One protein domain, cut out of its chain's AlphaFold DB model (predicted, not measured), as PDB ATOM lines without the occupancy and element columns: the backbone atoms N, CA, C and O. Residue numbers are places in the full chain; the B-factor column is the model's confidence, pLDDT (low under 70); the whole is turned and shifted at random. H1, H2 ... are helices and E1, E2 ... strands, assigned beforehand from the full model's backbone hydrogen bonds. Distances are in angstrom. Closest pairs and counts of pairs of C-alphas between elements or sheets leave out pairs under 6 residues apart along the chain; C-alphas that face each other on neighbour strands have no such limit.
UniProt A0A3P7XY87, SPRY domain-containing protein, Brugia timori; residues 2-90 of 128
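Overview. This is residues 2 to 90 of the 128 residues of the protein "SPRY domain-containing protein" of Brugia timori (UniProt A0A3P7XY87). With little regular structure, the model is a hairpin of E2 and E3, with short E1 beside E2, among long loops; residues 11 to 24, of which 22 to 24 belong to H1, and residues 65 to 71 stick out at opposite ends. The 89 printed residues run E1, H1, E2, E3, mostly strand, with only 21 in named elements; the sheet's order is E1, E2, E3. The whole is loose, with a radius of gyration of the C-alphas of 15.8 A and spans of 43 by 32 by 23 A.

Along the chain. E1 is residues 3 to 5, from C-alpha 3 at (165.018, 333.035, 179.765). H1 is residues 22 to 25. E2, residues 38 to 43, is 16.9 A long; E3, residues 46 to 53, is 18.9 A, ending at C-alpha 53 at (171.446, 326.690, 194.496).

Arrangement. E2 and E3 form an antiparallel hairpin at 156 degrees; N 48 and O 41 are 2.8 A apart, within hydrogen-bond range. E1 and E2 meet only at a point, where C-alphas 4 and 41 face each other at 5.9 A. H1, too short for an O i to N i+4 pair, is not on the sheet.

Size, cuts and confidence. The C-alphas of Ser 17 and Gly 69, the two farthest apart, are 49.3 A apart. The printed part has no cut; the links E1 to H1 and H1 to E2 are long. Residues 2 to 31 have pLDDT under 70.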
ATOM      1  N   VAL A   2     161.591 335.627 181.780       25.27
ATOM      2  CA  VAL A   2     163.036 335.463 181.944       25.27
ATOM      3  C   VAL A   2     163.476 334.126 181.350       25.27
ATOM      4  O   VAL A   2     162.957 333.077 181.713       25.27
ATOM      5  N   MET A   3     164.405 334.194 180.399       29.30
ATOM      6  CA  MET A   3     165.018 333.035 179.765       29.30
ATOM      7  C   MET A   3     165.821 332.287 180.837       29.30
ATOM      8  O   MET A   3     166.790 332.836 181.367       29.30
ATOM      9  N   GLN A   4     165.397 331.068 181.178       31.36
ATOM     10  CA  GLN A   4     166.184 330.122 181.970       31.36
ATOM     11  C   GLN A   4     167.439 329.779 181.156       31.36
ATOM     12  O   GLN A   4     167.383 328.979 180.224       31.36
ATOM     13  N   LYS A   5     168.564 330.449 181.436       31.02
ATOM     14  CA  LYS A   5     169.869 330.000 180.943       31.02
ATOM     15  C   LYS A   5     170.295 328.859 181.861       31.02
ATOM     16  O   LYS A   5     170.796 329.092 182.954       31.02
ATOM     17  N   PHE A   6     170.048 327.629 181.429       32.94
ATOM     18  CA  PHE A   6     170.637 326.466 182.074       32.94
ATOM     19  C   PHE A   6     172.119 326.438 181.707       32.94
ATOM     20  O   PHE A   6     172.475 326.241 180.548       32.94
ATOM     21  N   SER A   7     172.987 326.682 182.686       29.45
ATOM     22  CA  SER A   7     174.368 326.230 182.581       29.45
ATOM     23  C   SER A   7     174.327 324.712 182.734       29.45
ATOM     24  O   SER A   7     174.159 324.198 183.837       29.45
ATOM     25  N   TYR A   8     174.398 323.982 181.623       34.41
ATOM     26  CA  TYR A   8     174.640 322.537 181.622       34.41
ATOM     27  C   TYR A   8     176.103 322.303 182.018       34.41
ATOM     28  O   TYR A   8     176.954 321.950 181.208       34.41
ATOM     29  N   HIS A   9     176.391 322.517 183.299       28.19
ATOM     30  CA  HIS A   9     177.453 321.814 184.002       28.19
ATOM     31  C   HIS A   9     176.849 320.547 184.615       28.19
ATOM     32  O   HIS A   9     176.800 320.371 185.825       28.19
ATOM     33  N   ILE A  10     176.341 319.660 183.761       33.88
ATOM     34  CA  ILE A  10     176.020 318.288 184.144       33.88
ATOM     35  C   ILE A  10     176.735 317.415 183.109       33.88
ATOM     36  O   ILE A  10     176.373 317.413 181.939       33.88
ATOM     37  N   PHE A  11     177.820 316.785 183.577       29.69
ATOM     38  CA  PHE A  11     178.859 316.029 182.858       29.69
ATOM     39  C   PHE A  11     179.905 316.833 182.071       29.69
ATOM     40  O   PHE A  11     180.137 316.635 180.884       29.69
ATOM     41  N   GLY A  12     180.665 317.660 182.794       23.47
ATOM     42  CA  GLY A  12     182.084 317.788 182.470       23.47
ATOM     43  C   GLY A  12     182.812 316.528 182.946       23.47
ATOM     44  O   GLY A  12     182.876 316.292 184.152       23.47
ATOM     45  N   PHE A  13     183.379 315.739 182.029       30.45
ATOM     46  CA  PHE A  13     184.478 314.817 182.342       30.45
ATOM     47  C   PHE A  13     185.697 315.654 182.773       30.45
ATOM     48  O   PHE A  13     186.620 315.912 182.009       30.45
ATOM     49  N   GLY A  14     185.655 316.157 184.005       22.64
ATOM     50  CA  GLY A  14     186.721 316.897 184.662       22.64
ATOM     51  C   GLY A  14     187.311 316.058 185.787       22.64
ATOM     52  O   GLY A  14     186.847 316.132 186.917       22.64
ATOM     53  N   ASN A  15     188.320 315.250 185.455       27.06
ATOM     54  CA  ASN A  15     189.418 314.776 186.313       27.06
ATOM     55  C   ASN A  15     189.152 314.537 187.815       27.06
ATOM     56  O   ASN A  15     189.956 314.918 188.665       27.06
ATOM     57  N   ARG A  16     188.091 313.808 188.158       29.72
ATOM     58  CA  ARG A  16     188.092 312.938 189.341       29.72
ATOM     59  C   ARG A  16     187.227 311.725 189.053       29.72
ATOM     60  O   ARG A  16     186.008 311.825 188.982       29.72
ATOM     61  N   SER A  17     187.895 310.596 188.844       28.34
ATOM     62  CA  SER A  17     187.299 309.278 188.666       28.34
ATOM     63  C   SER A  17     186.339 308.967 189.810       28.34
ATOM     64  O   SER A  17     186.754 308.527 190.879       28.34
ATOM     65  N   VAL A  18     185.048 309.165 189.578       34.03
ATOM     66  CA  VAL A  18     184.002 308.431 190.282       34.03
ATOM     67  C   VAL A  18     183.267 307.673 189.193       34.03
ATOM     68  O   VAL A  18     182.393 308.196 188.509       34.03
ATOM     69  N   ASN A  19     183.748 306.457 188.945       31.67
ATOM     70  CA  ASN A  19     183.179 305.526 187.984       31.67
ATOM     71  C   ASN A  19     181.929 304.917 188.632       31.67
ATOM     72  O   ASN A  19     181.982 303.854 189.247       31.67
ATOM     73  N   ILE A  20     180.833 305.674 188.623       37.34
ATOM     74  CA  ILE A  20     179.527 305.207 189.083       37.34
ATOM     75  C   ILE A  20     178.644 305.124 187.837       37.34
ATOM     76  O   ILE A  20     178.345 306.169 187.255       37.34
ATOM     77  N   PRO A  21     178.258 303.918 187.381       36.94
ATOM     78  CA  PRO A  21     177.428 303.770 186.197       36.94
ATOM     79  C   PRO A  21     176.081 304.462 186.416       36.94
ATOM     80  O   PRO A  21     175.422 304.302 187.447       36.94
ATOM     81  N   PHE A  22     175.694 305.248 185.420       47.44
ATOM     82  CA  PHE A  22     174.565 306.173 185.435       47.44
ATOM     83  C   PHE A  22     173.220 305.510 185.786       47.44
ATOM     84  O   PHE A  22     172.386 306.107 186.467       47.44
ATOM     85  N   TYR A  23     173.061 304.229 185.444       43.53
ATOM     86  CA  TYR A  23     171.887 303.415 185.771       43.53
ATOM     87  C   TYR A  23     171.613 303.273 187.277       43.53
ATOM     88  O   TYR A  23     170.480 303.001 187.666       43.53
ATOM     89  N   LYS A  24     172.594 303.513 188.160       40.34
ATOM     90  CA  LYS A  24     172.394 303.387 189.614       40.34
ATOM     91  C   LYS A  24     171.546 304.515 190.225       40.34
ATOM     92  O   LYS A  24     170.986 304.327 191.302       40.34
ATOM     93  N   TYR A  25     171.409 305.656 189.547       46.62
ATOM     94  CA  TYR A  25     170.633 306.802 190.046       46.62
ATOM     95  C   TYR A  25     169.124 306.691 189.790       46.62
ATOM     96  O   TYR A  25     168.351 307.370 190.457       46.62
ATOM     97  N   ILE A  26     168.696 305.816 188.875       46.94
ATOM     98  CA  ILE A  26     167.276 305.633 188.522       46.94
ATOM     99  C   ILE A  26     166.549 304.754 189.564       46.94
ATOM    100  O   ILE A  26     165.339 304.859 189.729       46.94
ATOM    101  N   TYR A  27     167.288 303.939 190.327       44.34
ATOM    102  CA  TYR A  27     166.733 302.962 191.281       44.34
ATOM    103  C   TYR A  27     166.865 303.354 192.762       44.34
ATOM    104  O   TYR A  27     166.460 302.593 193.642       44.34
ATOM    105  N   LEU A  28     167.429 304.523 193.074       47.16
ATOM    106  CA  LEU A  28     167.544 304.996 194.452       47.16
ATOM    107  C   LEU A  28     166.375 305.931 194.774       47.16
ATOM    108  O   LEU A  28     166.305 307.045 194.269       47.16
ATOM    109  N   ASN A  29     165.489 305.496 195.678       51.44
ATOM    110  CA  ASN A  29     164.477 306.322 196.354       51.44
ATOM    111  C   ASN A  29     165.131 307.364 197.292       51.44
ATOM    112  O   ASN A  29     164.799 307.453 198.472       51.44
ATOM    113  N   GLN A  30     166.118 308.120 196.809       57.25
ATOM    114  CA  GLN A  30     166.764 309.188 197.557       57.25
ATOM    115  C   GLN A  30     166.961 310.416 196.682       57.25
ATOM    116  O   GLN A  30     167.573 310.370 195.617       57.25
ATOM    117  N   VAL A  31     166.456 311.536 197.186       67.81
ATOM    118  CA  VAL A  31     166.647 312.849 196.591       67.81
ATOM    119  C   VAL A  31     168.085 313.289 196.866       67.81
ATOM    120  O   VAL A  31     168.411 313.758 197.955       67.81
ATOM    121  N   VAL A  32     168.965 313.084 195.888       83.62
ATOM    122  CA  VAL A  32     170.362 313.527 195.959       83.62
ATOM    123  C   VAL A  32     170.426 314.999 195.569       83.62
ATOM    124  O   VAL A  32     169.871 315.398 194.550       83.62
ATOM    125  N   ILE A  33     171.111 315.807 196.371       81.69
ATOM    126  CA  ILE A  33     171.361 317.221 196.085       81.69
ATOM    127  C   ILE A  33     172.752 317.359 195.461       81.69
ATOM    128  O   ILE A  33     173.724 316.803 195.976       81.69
ATOM    129  N   LEU A  34     172.856 318.106 194.363       82.25
ATOM    130  CA  LEU A  34     174.129 318.417 193.721       82.25
ATOM    131  C   LEU A  34     174.722 319.675 194.359       82.25
ATOM    132  O   LEU A  34     174.343 320.790 194.008       82.25
ATOM    133  N   SER A  35     175.664 319.513 195.289       84.25
ATOM    134  CA  SER A  35     176.342 320.654 195.911       84.25
ATOM    135  C   SER A  35     177.046 321.517 194.859       84.25
ATOM    136  O   SER A  35     177.574 320.999 193.875       84.25
ATOM    137  N   THR A  36     177.048 322.840 195.054       89.62
ATOM    138  CA  THR A  36     177.630 323.856 194.136       89.62
ATOM    139  C   THR A  36     176.900 324.062 192.805       89.62
ATOM    140  O   THR A  36     177.298 324.911 192.006       89.62
ATOM    141  N   SER A  37     175.813 323.331 192.565       87.56
ATOM    142  CA  SER A  37     174.953 323.563 191.408       87.56
ATOM    143  C   SER A  37     174.109 324.825 191.597       87.56
ATOM    144  O   SER A  37     173.795 325.215 192.724       87.56
ATOM    145  N   TYR A  38     173.744 325.484 190.497       90.88
ATOM    146  CA  TYR A  38     172.901 326.672 190.548       90.88
ATOM    147  C   TYR A  38     172.148 326.925 189.239       90.88
ATOM    148  O   TYR A  38     172.542 326.466 188.166       90.88
ATOM    149  N   ILE A  39     171.073 327.708 189.332       91.31
ATOM    150  CA  ILE A  39     170.339 328.264 188.191       91.31
ATOM    151  C   ILE A  39     170.423 329.784 188.277       91.31
ATOM    152  O   ILE A  39     170.022 330.382 189.275       91.31
ATOM    153  N   GLU A  40     170.917 330.415 187.217       92.06
ATOM    154  CA  GLU A  40     171.084 331.863 187.125       92.06
ATOM    155  C   GLU A  40     170.287 332.431 185.948       92.06
ATOM    156  O   GLU A  40     170.215 331.856 184.858       92.06
ATOM    157  N   PHE A  41     169.693 333.601 186.161       90.81
ATOM    158  CA  PHE A  41     168.889 334.274 185.158       90.81
ATOM    159  C   PHE A  41     169.596 335.464 184.535       90.81
ATOM    160  O   PHE A  41     170.313 336.201 185.203       90.81
ATOM    161  N   TYR A  42     169.320 335.702 183.251       92.44
ATOM    162  CA  TYR A  42     169.879 336.830 182.515       92.44
ATOM    163  C   TYR A  42     168.777 337.632 181.829       92.44
ATOM    164  O   TYR A  42     167.920 337.082 181.133       92.44
ATOM    165  N   ARG A  43     168.845 338.957 181.954       93.38
ATOM    166  CA  ARG A  43     168.000 339.903 181.221       93.38
ATOM    167  C   ARG A  43     168.882 340.758 180.326       93.38
ATOM    168  O   ARG A  43     169.699 341.537 180.804       93.38
ATOM    169  N   ASN A  44     168.707 340.621 179.013       93.00
ATOM    170  CA  ASN A  44     169.453 341.382 178.005       93.00
ATOM    171  C   ASN A  44     170.984 341.324 178.195       93.00
ATOM    172  O   ASN A  44     171.666 342.343 178.132       93.00
ATOM    173  N   GLY A  45     171.513 340.134 178.494       90.25
ATOM    174  CA  GLY A  45     172.949 339.903 178.695       90.25
ATOM    175  C   GLY A  45     173.477 340.223 180.097       90.25
ATOM    176  O   GLY A  45     174.596 339.831 180.402       90.25
ATOM    177  N   LYS A  46     172.687 340.858 180.969       92.75
ATOM    178  CA  LYS A  46     173.072 341.137 182.361       92.75
ATOM    179  C   LYS A  46     172.521 340.067 183.298       92.75
ATOM    180  O   LYS A  46     171.362 339.678 183.144       92.75
ATOM    181  N   SER A  47     173.343 339.613 184.243       91.31
ATOM    182  CA  SER A  47     172.908 338.697 185.300       91.31
ATOM    183  C   SER A  47     171.853 339.362 186.191       91.31
ATOM    184  O   SER A  47     171.954 340.547 186.514       91.31
ATOM    185  N   CYS A  48     170.835 338.591 186.564       92.25
ATOM    186  CA  CYS A  48     169.818 338.938 187.554       92.25
ATOM    187  C   CYS A  48     170.121 338.326 188.936       92.25
ATOM    188  O   CYS A  48     169.291 338.448 189.834       92.25
ATOM    189  N   GLY A  49     171.267 337.656 189.095       91.00
ATOM    190  CA  GLY A  49     171.614 336.864 190.270       91.00
ATOM    191  C   GLY A  49     171.201 335.392 190.172       91.00
ATOM    192  O   GLY A  49     170.444 334.978 189.283       91.00
ATOM    193  N   ILE A  50     171.732 334.602 191.108       91.56
ATOM    194  CA  ILE A  50     171.425 333.178 191.264       91.56
ATOM    195  C   ILE A  50     170.016 333.038 191.844       91.56
ATOM    196  O   ILE A  50     169.708 333.613 192.885       91.56
ATOM    197  N   ALA A  51     169.165 332.274 191.166       90.94
ATOM    198  CA  ALA A  51     167.792 332.022 191.593       90.94
ATOM    199  C   ALA A  51     167.663 330.785 192.479       90.94
ATOM    200  O   ALA A  51     166.860 330.778 193.406       90.94
ATOM    201  N   PHE A  52     168.444 329.748 192.182       91.06
ATOM    202  CA  PHE A  52     168.444 328.489 192.921       91.06
ATOM    203  C   PHE A  52     169.881 328.000 193.075       91.06
ATOM    204  O   PHE A  52     170.665 328.130 192.136       91.06
ATOM    205  N   THR A  53     170.201 327.421 194.228       91.94
ATOM    206  CA  THR A  53     171.446 326.690 194.496       91.94
ATOM    207  C   THR A  53     171.106 325.286 194.967       91.94
ATOM    208  O   THR A  53     169.978 325.047 195.397       91.94
ATOM    209  N   ASP A  54     172.075 324.377 194.887       88.12
ATOM    210  CA  ASP A  54     171.967 323.026 195.440       88.12
ATOM    211  C   ASP A  54     170.715 322.300 194.907       88.12
ATOM    212  O   ASP A  54     169.848 321.835 195.650       88.12
ATOM    213  N   ILE A  55     170.599 322.254 193.574       86.56
ATOM    214  CA  ILE A  55     169.477 321.621 192.882       86.56
ATOM    215  C   ILE A  55     169.547 320.095 192.987       86.56
ATOM    216  O   ILE A  55     170.611 319.495 193.169       86.56
ATOM    217  N   TYR A  56     168.389 319.456 192.861       85.44
ATOM    218  CA  TYR A  56     168.288 318.004 192.888       85.44
ATOM    219  C   TYR A  56     168.997 317.362 191.694       85.44
ATOM    220  O   TYR A  56     169.030 317.908 190.593       85.44
ATOM    221  N   ALA A  57     169.571 316.185 191.912       81.56
ATOM    222  CA  ALA A  57     170.170 315.391 190.858       81.56
ATOM    223  C   ALA A  57     169.084 314.910 189.890       81.56
ATOM    224  O   ALA A  57     168.057 314.370 190.303       81.56
ATOM    225  N   GLY A  58     169.319 315.101 188.596       79.62
ATOM    226  CA  GLY A  58     168.386 314.698 187.553       79.62
ATOM    227  C   GLY A  58     168.662 315.392 186.226       79.62
ATOM    228  O   GLY A  58     169.608 316.170 186.090       79.62
ATOM    229  N   PHE A  59     167.810 315.107 185.245       80.75
ATOM    230  CA  PHE A  59     167.852 315.762 183.941       80.75
ATOM    231  C   PHE A  59     166.934 316.976 183.930       80.75
ATOM    232  O   PHE A  59     165.743 316.870 184.224       80.75
ATOM    233  N   TYR A  60     167.484 318.119 183.535       84.38
ATOM    234  CA  TYR A  60     166.739 319.363 183.400       84.38
ATOM    235  C   TYR A  60     166.620 319.738 181.929       84.38
ATOM    236  O   TYR A  60     167.621 319.883 181.228       84.38
ATOM    237  N   TYR A  61     165.382 319.928 181.484       84.50
ATOM    238  CA  TYR A  61     165.064 320.378 180.135       84.50
ATOM    239  C   TYR A  61     164.598 321.835 180.179       84.50
ATOM    240  O   TYR A  61     163.863 322.206 181.101       84.50
ATOM    241  N   PRO A  62     164.982 322.677 179.200       89.31
ATOM    242  CA  PRO A  62     164.448 324.027 179.098       89.31
ATOM    243  C   PRO A  62     162.920 323.991 179.018       89.31
ATOM    244  O   PRO A  62     162.359 323.383 178.107       89.31
ATOM    245  N   ALA A  63     162.251 324.662 179.953       88.56
ATOM    246  CA  ALA A  63     160.799 324.672 180.036       88.56
ATOM    247  C   ALA A  63     160.247 326.089 179.866       88.56
ATOM    248  O   ALA A  63     160.805 327.072 180.358       88.56
ATOM    249  N   VAL A  64     159.112 326.189 179.179       89.69
ATOM    250  CA  VAL A  64     158.344 327.426 179.050       89.69
ATOM    251  C   VAL A  64     156.887 327.100 179.329       89.69
ATOM    252  O   VAL A  64     156.307 326.245 178.671       89.69
ATOM    253  N   SER A  65     156.292 327.820 180.274       91.81
ATOM    254  CA  SER A  65     154.845 327.841 180.477       91.81
ATOM    255  C   SER A  65     154.303 329.195 180.030       91.81
ATOM    256  O   SER A  65     154.904 330.229 180.325       91.81
ATOM    257  N   LEU A  66     153.205 329.189 179.281       92.31
ATOM    258  CA  LEU A  66     152.569 330.384 178.731       92.31
ATOM    259  C   LEU A  66     151.185 330.555 179.343       92.31
ATOM    260  O   LEU A  66     150.486 329.582 179.610       92.31
ATOM    261  N   PHE A  67     150.782 331.807 179.535       93.50
ATOM    262  CA  PHE A  67     149.458 332.152 180.032       93.50
ATOM    263  C   PHE A  67     148.759 333.076 179.033       93.50
ATOM    264  O   PHE A  67     149.333 334.085 178.618       93.50
ATOM    265  N   GLN A  68     147.521 332.727 178.667       95.19
ATOM    266  CA  GLN A  68     146.693 333.448 177.689       95.19
ATOM    267  C   GLN A  68     147.400 333.631 176.328       95.19
ATOM    268  O   GLN A  68     148.086 332.728 175.860       95.19
ATOM    269  N   GLY A  69     147.238 334.790 175.678       94.25
ATOM    270  CA  GLY A  69     147.793 335.105 174.356       94.25
ATOM    271  C   GLY A  69     149.301 335.390 174.322       94.25
ATOM    272  O   GLY A  69     149.771 336.082 173.419       94.25
ATOM    273  N   ALA A  70     150.077 334.919 175.302       96.00
ATOM    274  CA  ALA A  70     151.520 335.126 175.328       96.00
ATOM    275  C   ALA A  70     152.212 334.335 174.206       96.00
ATOM    276  O   ALA A  70     152.008 333.135 174.056       96.00
ATOM    277  N   THR A  71     153.091 334.999 173.452       94.75
ATOM    278  CA  THR A  71     153.934 334.363 172.429       94.75
ATOM    279  C   THR A  71     155.401 334.559 172.783       94.75
ATOM    280  O   THR A  71     155.827 335.669 173.104       94.75
ATOM    281  N   VAL A  72     156.193 333.488 172.707       93.69
ATOM    282  CA  VAL A  72     157.645 333.543 172.910       93.69
ATOM    283  C   VAL A  72     158.376 332.841 171.777       93.69
ATOM    284  O   VAL A  72     157.830 331.974 171.102       93.69
ATOM    285  N   ARG A  73     159.646 333.200 171.596       93.75
ATOM    286  CA  ARG A  73     160.573 332.496 170.715       93.75
ATOM    287  C   ARG A  73     161.765 332.035 171.537       93.75
ATOM    288  O   ARG A  73     162.449 332.864 172.136       93.75
ATOM    289  N   CYS A  74     162.025 330.736 171.530       91.31
ATOM    290  CA  CYS A  74     163.227 330.167 172.124       91.31
ATOM    291  C   CYS A  74     164.375 330.230 171.108       91.31
ATOM    292  O   CYS A  74     164.189 329.906 169.937       91.31
ATOM    293  N   ASN A  75     165.555 330.658 171.553       93.44
ATOM    294  CA  ASN A  75     166.789 330.596 170.774       93.44
ATOM    295  C   ASN A  75     167.807 329.761 171.554       93.44
ATOM    296  O   ASN A  75     168.318 330.210 172.580       93.44
ATOM    297  N   PHE A  76     168.076 328.554 171.063       91.69
ATOM    298  CA  PHE A  76     168.992 327.598 171.681       91.69
ATOM    299  C   PHE A  76     170.439 327.722 171.178       91.69
ATOM    300  O   PHE A  76     171.307 327.003 171.667       91.69
ATOM    301  N   GLY A  77     170.708 328.655 170.258       92.44
ATOM    302  CA  GLY A  77     172.010 328.863 169.626       92.44
ATOM    303  C   GLY A  77     172.034 328.433 168.151       92.44
ATOM    304  O   GLY A  77     170.992 328.072 167.602       92.44
ATOM    305  N   PRO A  78     173.201 328.507 167.483       91.38
ATOM    306  CA  PRO A  78     174.492 328.964 168.021       91.38
ATOM    307  C   PRO A  78     174.613 330.498 168.088       91.38
ATOM    308  O   PRO A  78     175.435 331.033 168.826       91.38
ATOM    309  N   SER A  79     173.774 331.226 167.344       94.50
ATOM    310  CA  SER A  79     173.820 332.690 167.280       94.50
ATOM    311  C   SER A  79     172.962 333.323 168.374       94.50
ATOM    312  O   SER A  79     171.738 333.427 168.249       94.50
ATOM    313  N   PHE A  80     173.601 333.800 169.440       92.94
ATOM    314  CA  PHE A  80     172.936 334.512 170.530       92.94
ATOM    315  C   PHE A  80     173.012 336.032 170.350       92.94
ATOM    316  O   PHE A  80     174.024 336.573 169.920       92.94
ATOM    317  N   ARG A  81     171.950 336.751 170.748       94.12
ATOM    318  CA  ARG A  81     171.949 338.229 170.759       94.12
ATOM    319  C   ARG A  81     172.948 338.811 171.769       94.12
ATOM    320  O   ARG A  81     173.439 339.915 171.577       94.12
ATOM    321  N   TYR A  82     173.197 338.083 172.852       93.88
ATOM    322  CA  TYR A  82     174.140 338.442 173.907       93.88
ATOM    323  C   TYR A  82     175.082 337.266 174.140       93.88
ATOM    324  O   TYR A  82     174.633 336.127 173.979       93.88
ATOM    325  N   PRO A  83     176.332 337.513 174.557       89.38
ATOM    326  CA  PRO A  83     177.297 336.448 174.772       89.38
ATOM    327  C   PRO A  83     176.791 335.411 175.782       89.38
ATOM    328  O   PRO A  83     176.003 335.697 176.701       89.38
ATOM    329  N   VAL A  84     177.240 334.178 175.574       88.12
ATOM    330  CA  VAL A  84     177.025 333.083 176.514       88.12
ATOM    331  C   VAL A  84     177.873 333.362 177.766       88.12
ATOM    332  O   VAL A  84     178.996 333.848 177.625       88.12
ATOM    333  N   PRO A  85     177.347 333.137 178.986       87.81
ATOM    334  CA  PRO A  85     178.129 333.298 180.207       87.81
ATOM    335  C   PRO A  85     179.371 332.404 180.199       87.81
ATOM    336  O   PRO A  85     179.371 331.338 179.587       87.81
ATOM    337  N   HIS A  86     180.419 332.829 180.898       83.62
ATOM    338  CA  HIS A  86     181.656 332.060 180.985       83.62
ATOM    339  C   HIS A  86     181.393 330.654 181.551       83.62
ATOM    340  O   HIS A  86     180.740 330.509 182.581       83.62
ATOM    341  N   GLY A  87     181.905 329.624 180.874       84.06
ATOM    342  CA  GLY A  87     181.718 328.221 181.259       84.06
ATOM    343  C   GLY A  87     180.381 327.599 180.834       84.06
ATOM    344  O   GLY A  87     180.220 326.391 180.956       84.06
ATOM    345  N   ALA A  88     179.440 328.376 180.290       87.12
ATOM    346  CA  ALA A  88     178.217 327.837 179.701       87.12
ATOM    347  C   ALA A  88     178.382 327.611 178.186       87.12
ATOM    348  O   ALA A  88     179.137 328.311 177.513       87.12
ATOM    349  N   ARG A  89     177.643 326.640 177.645       86.88
ATOM    350  CA  ARG A  89     177.586 326.309 176.202       86.88
ATOM    351  C   ARG A  89     176.239 326.714 175.583       86.88
ATOM    352  O   ARG A  89     175.359 327.208 176.294       86.88
ATOM    353  N   GLY A  90     176.033 326.528 174.283       86.81
ATOM    354  CA  GLY A  90     174.698 326.633 173.683       86.81
ATOM    355  C   GLY A  90     173.890 325.340 173.836       86.81
ATOM    356  O   GLY A  90     174.448 324.251 173.771       86.81
TER     357      GLY A  90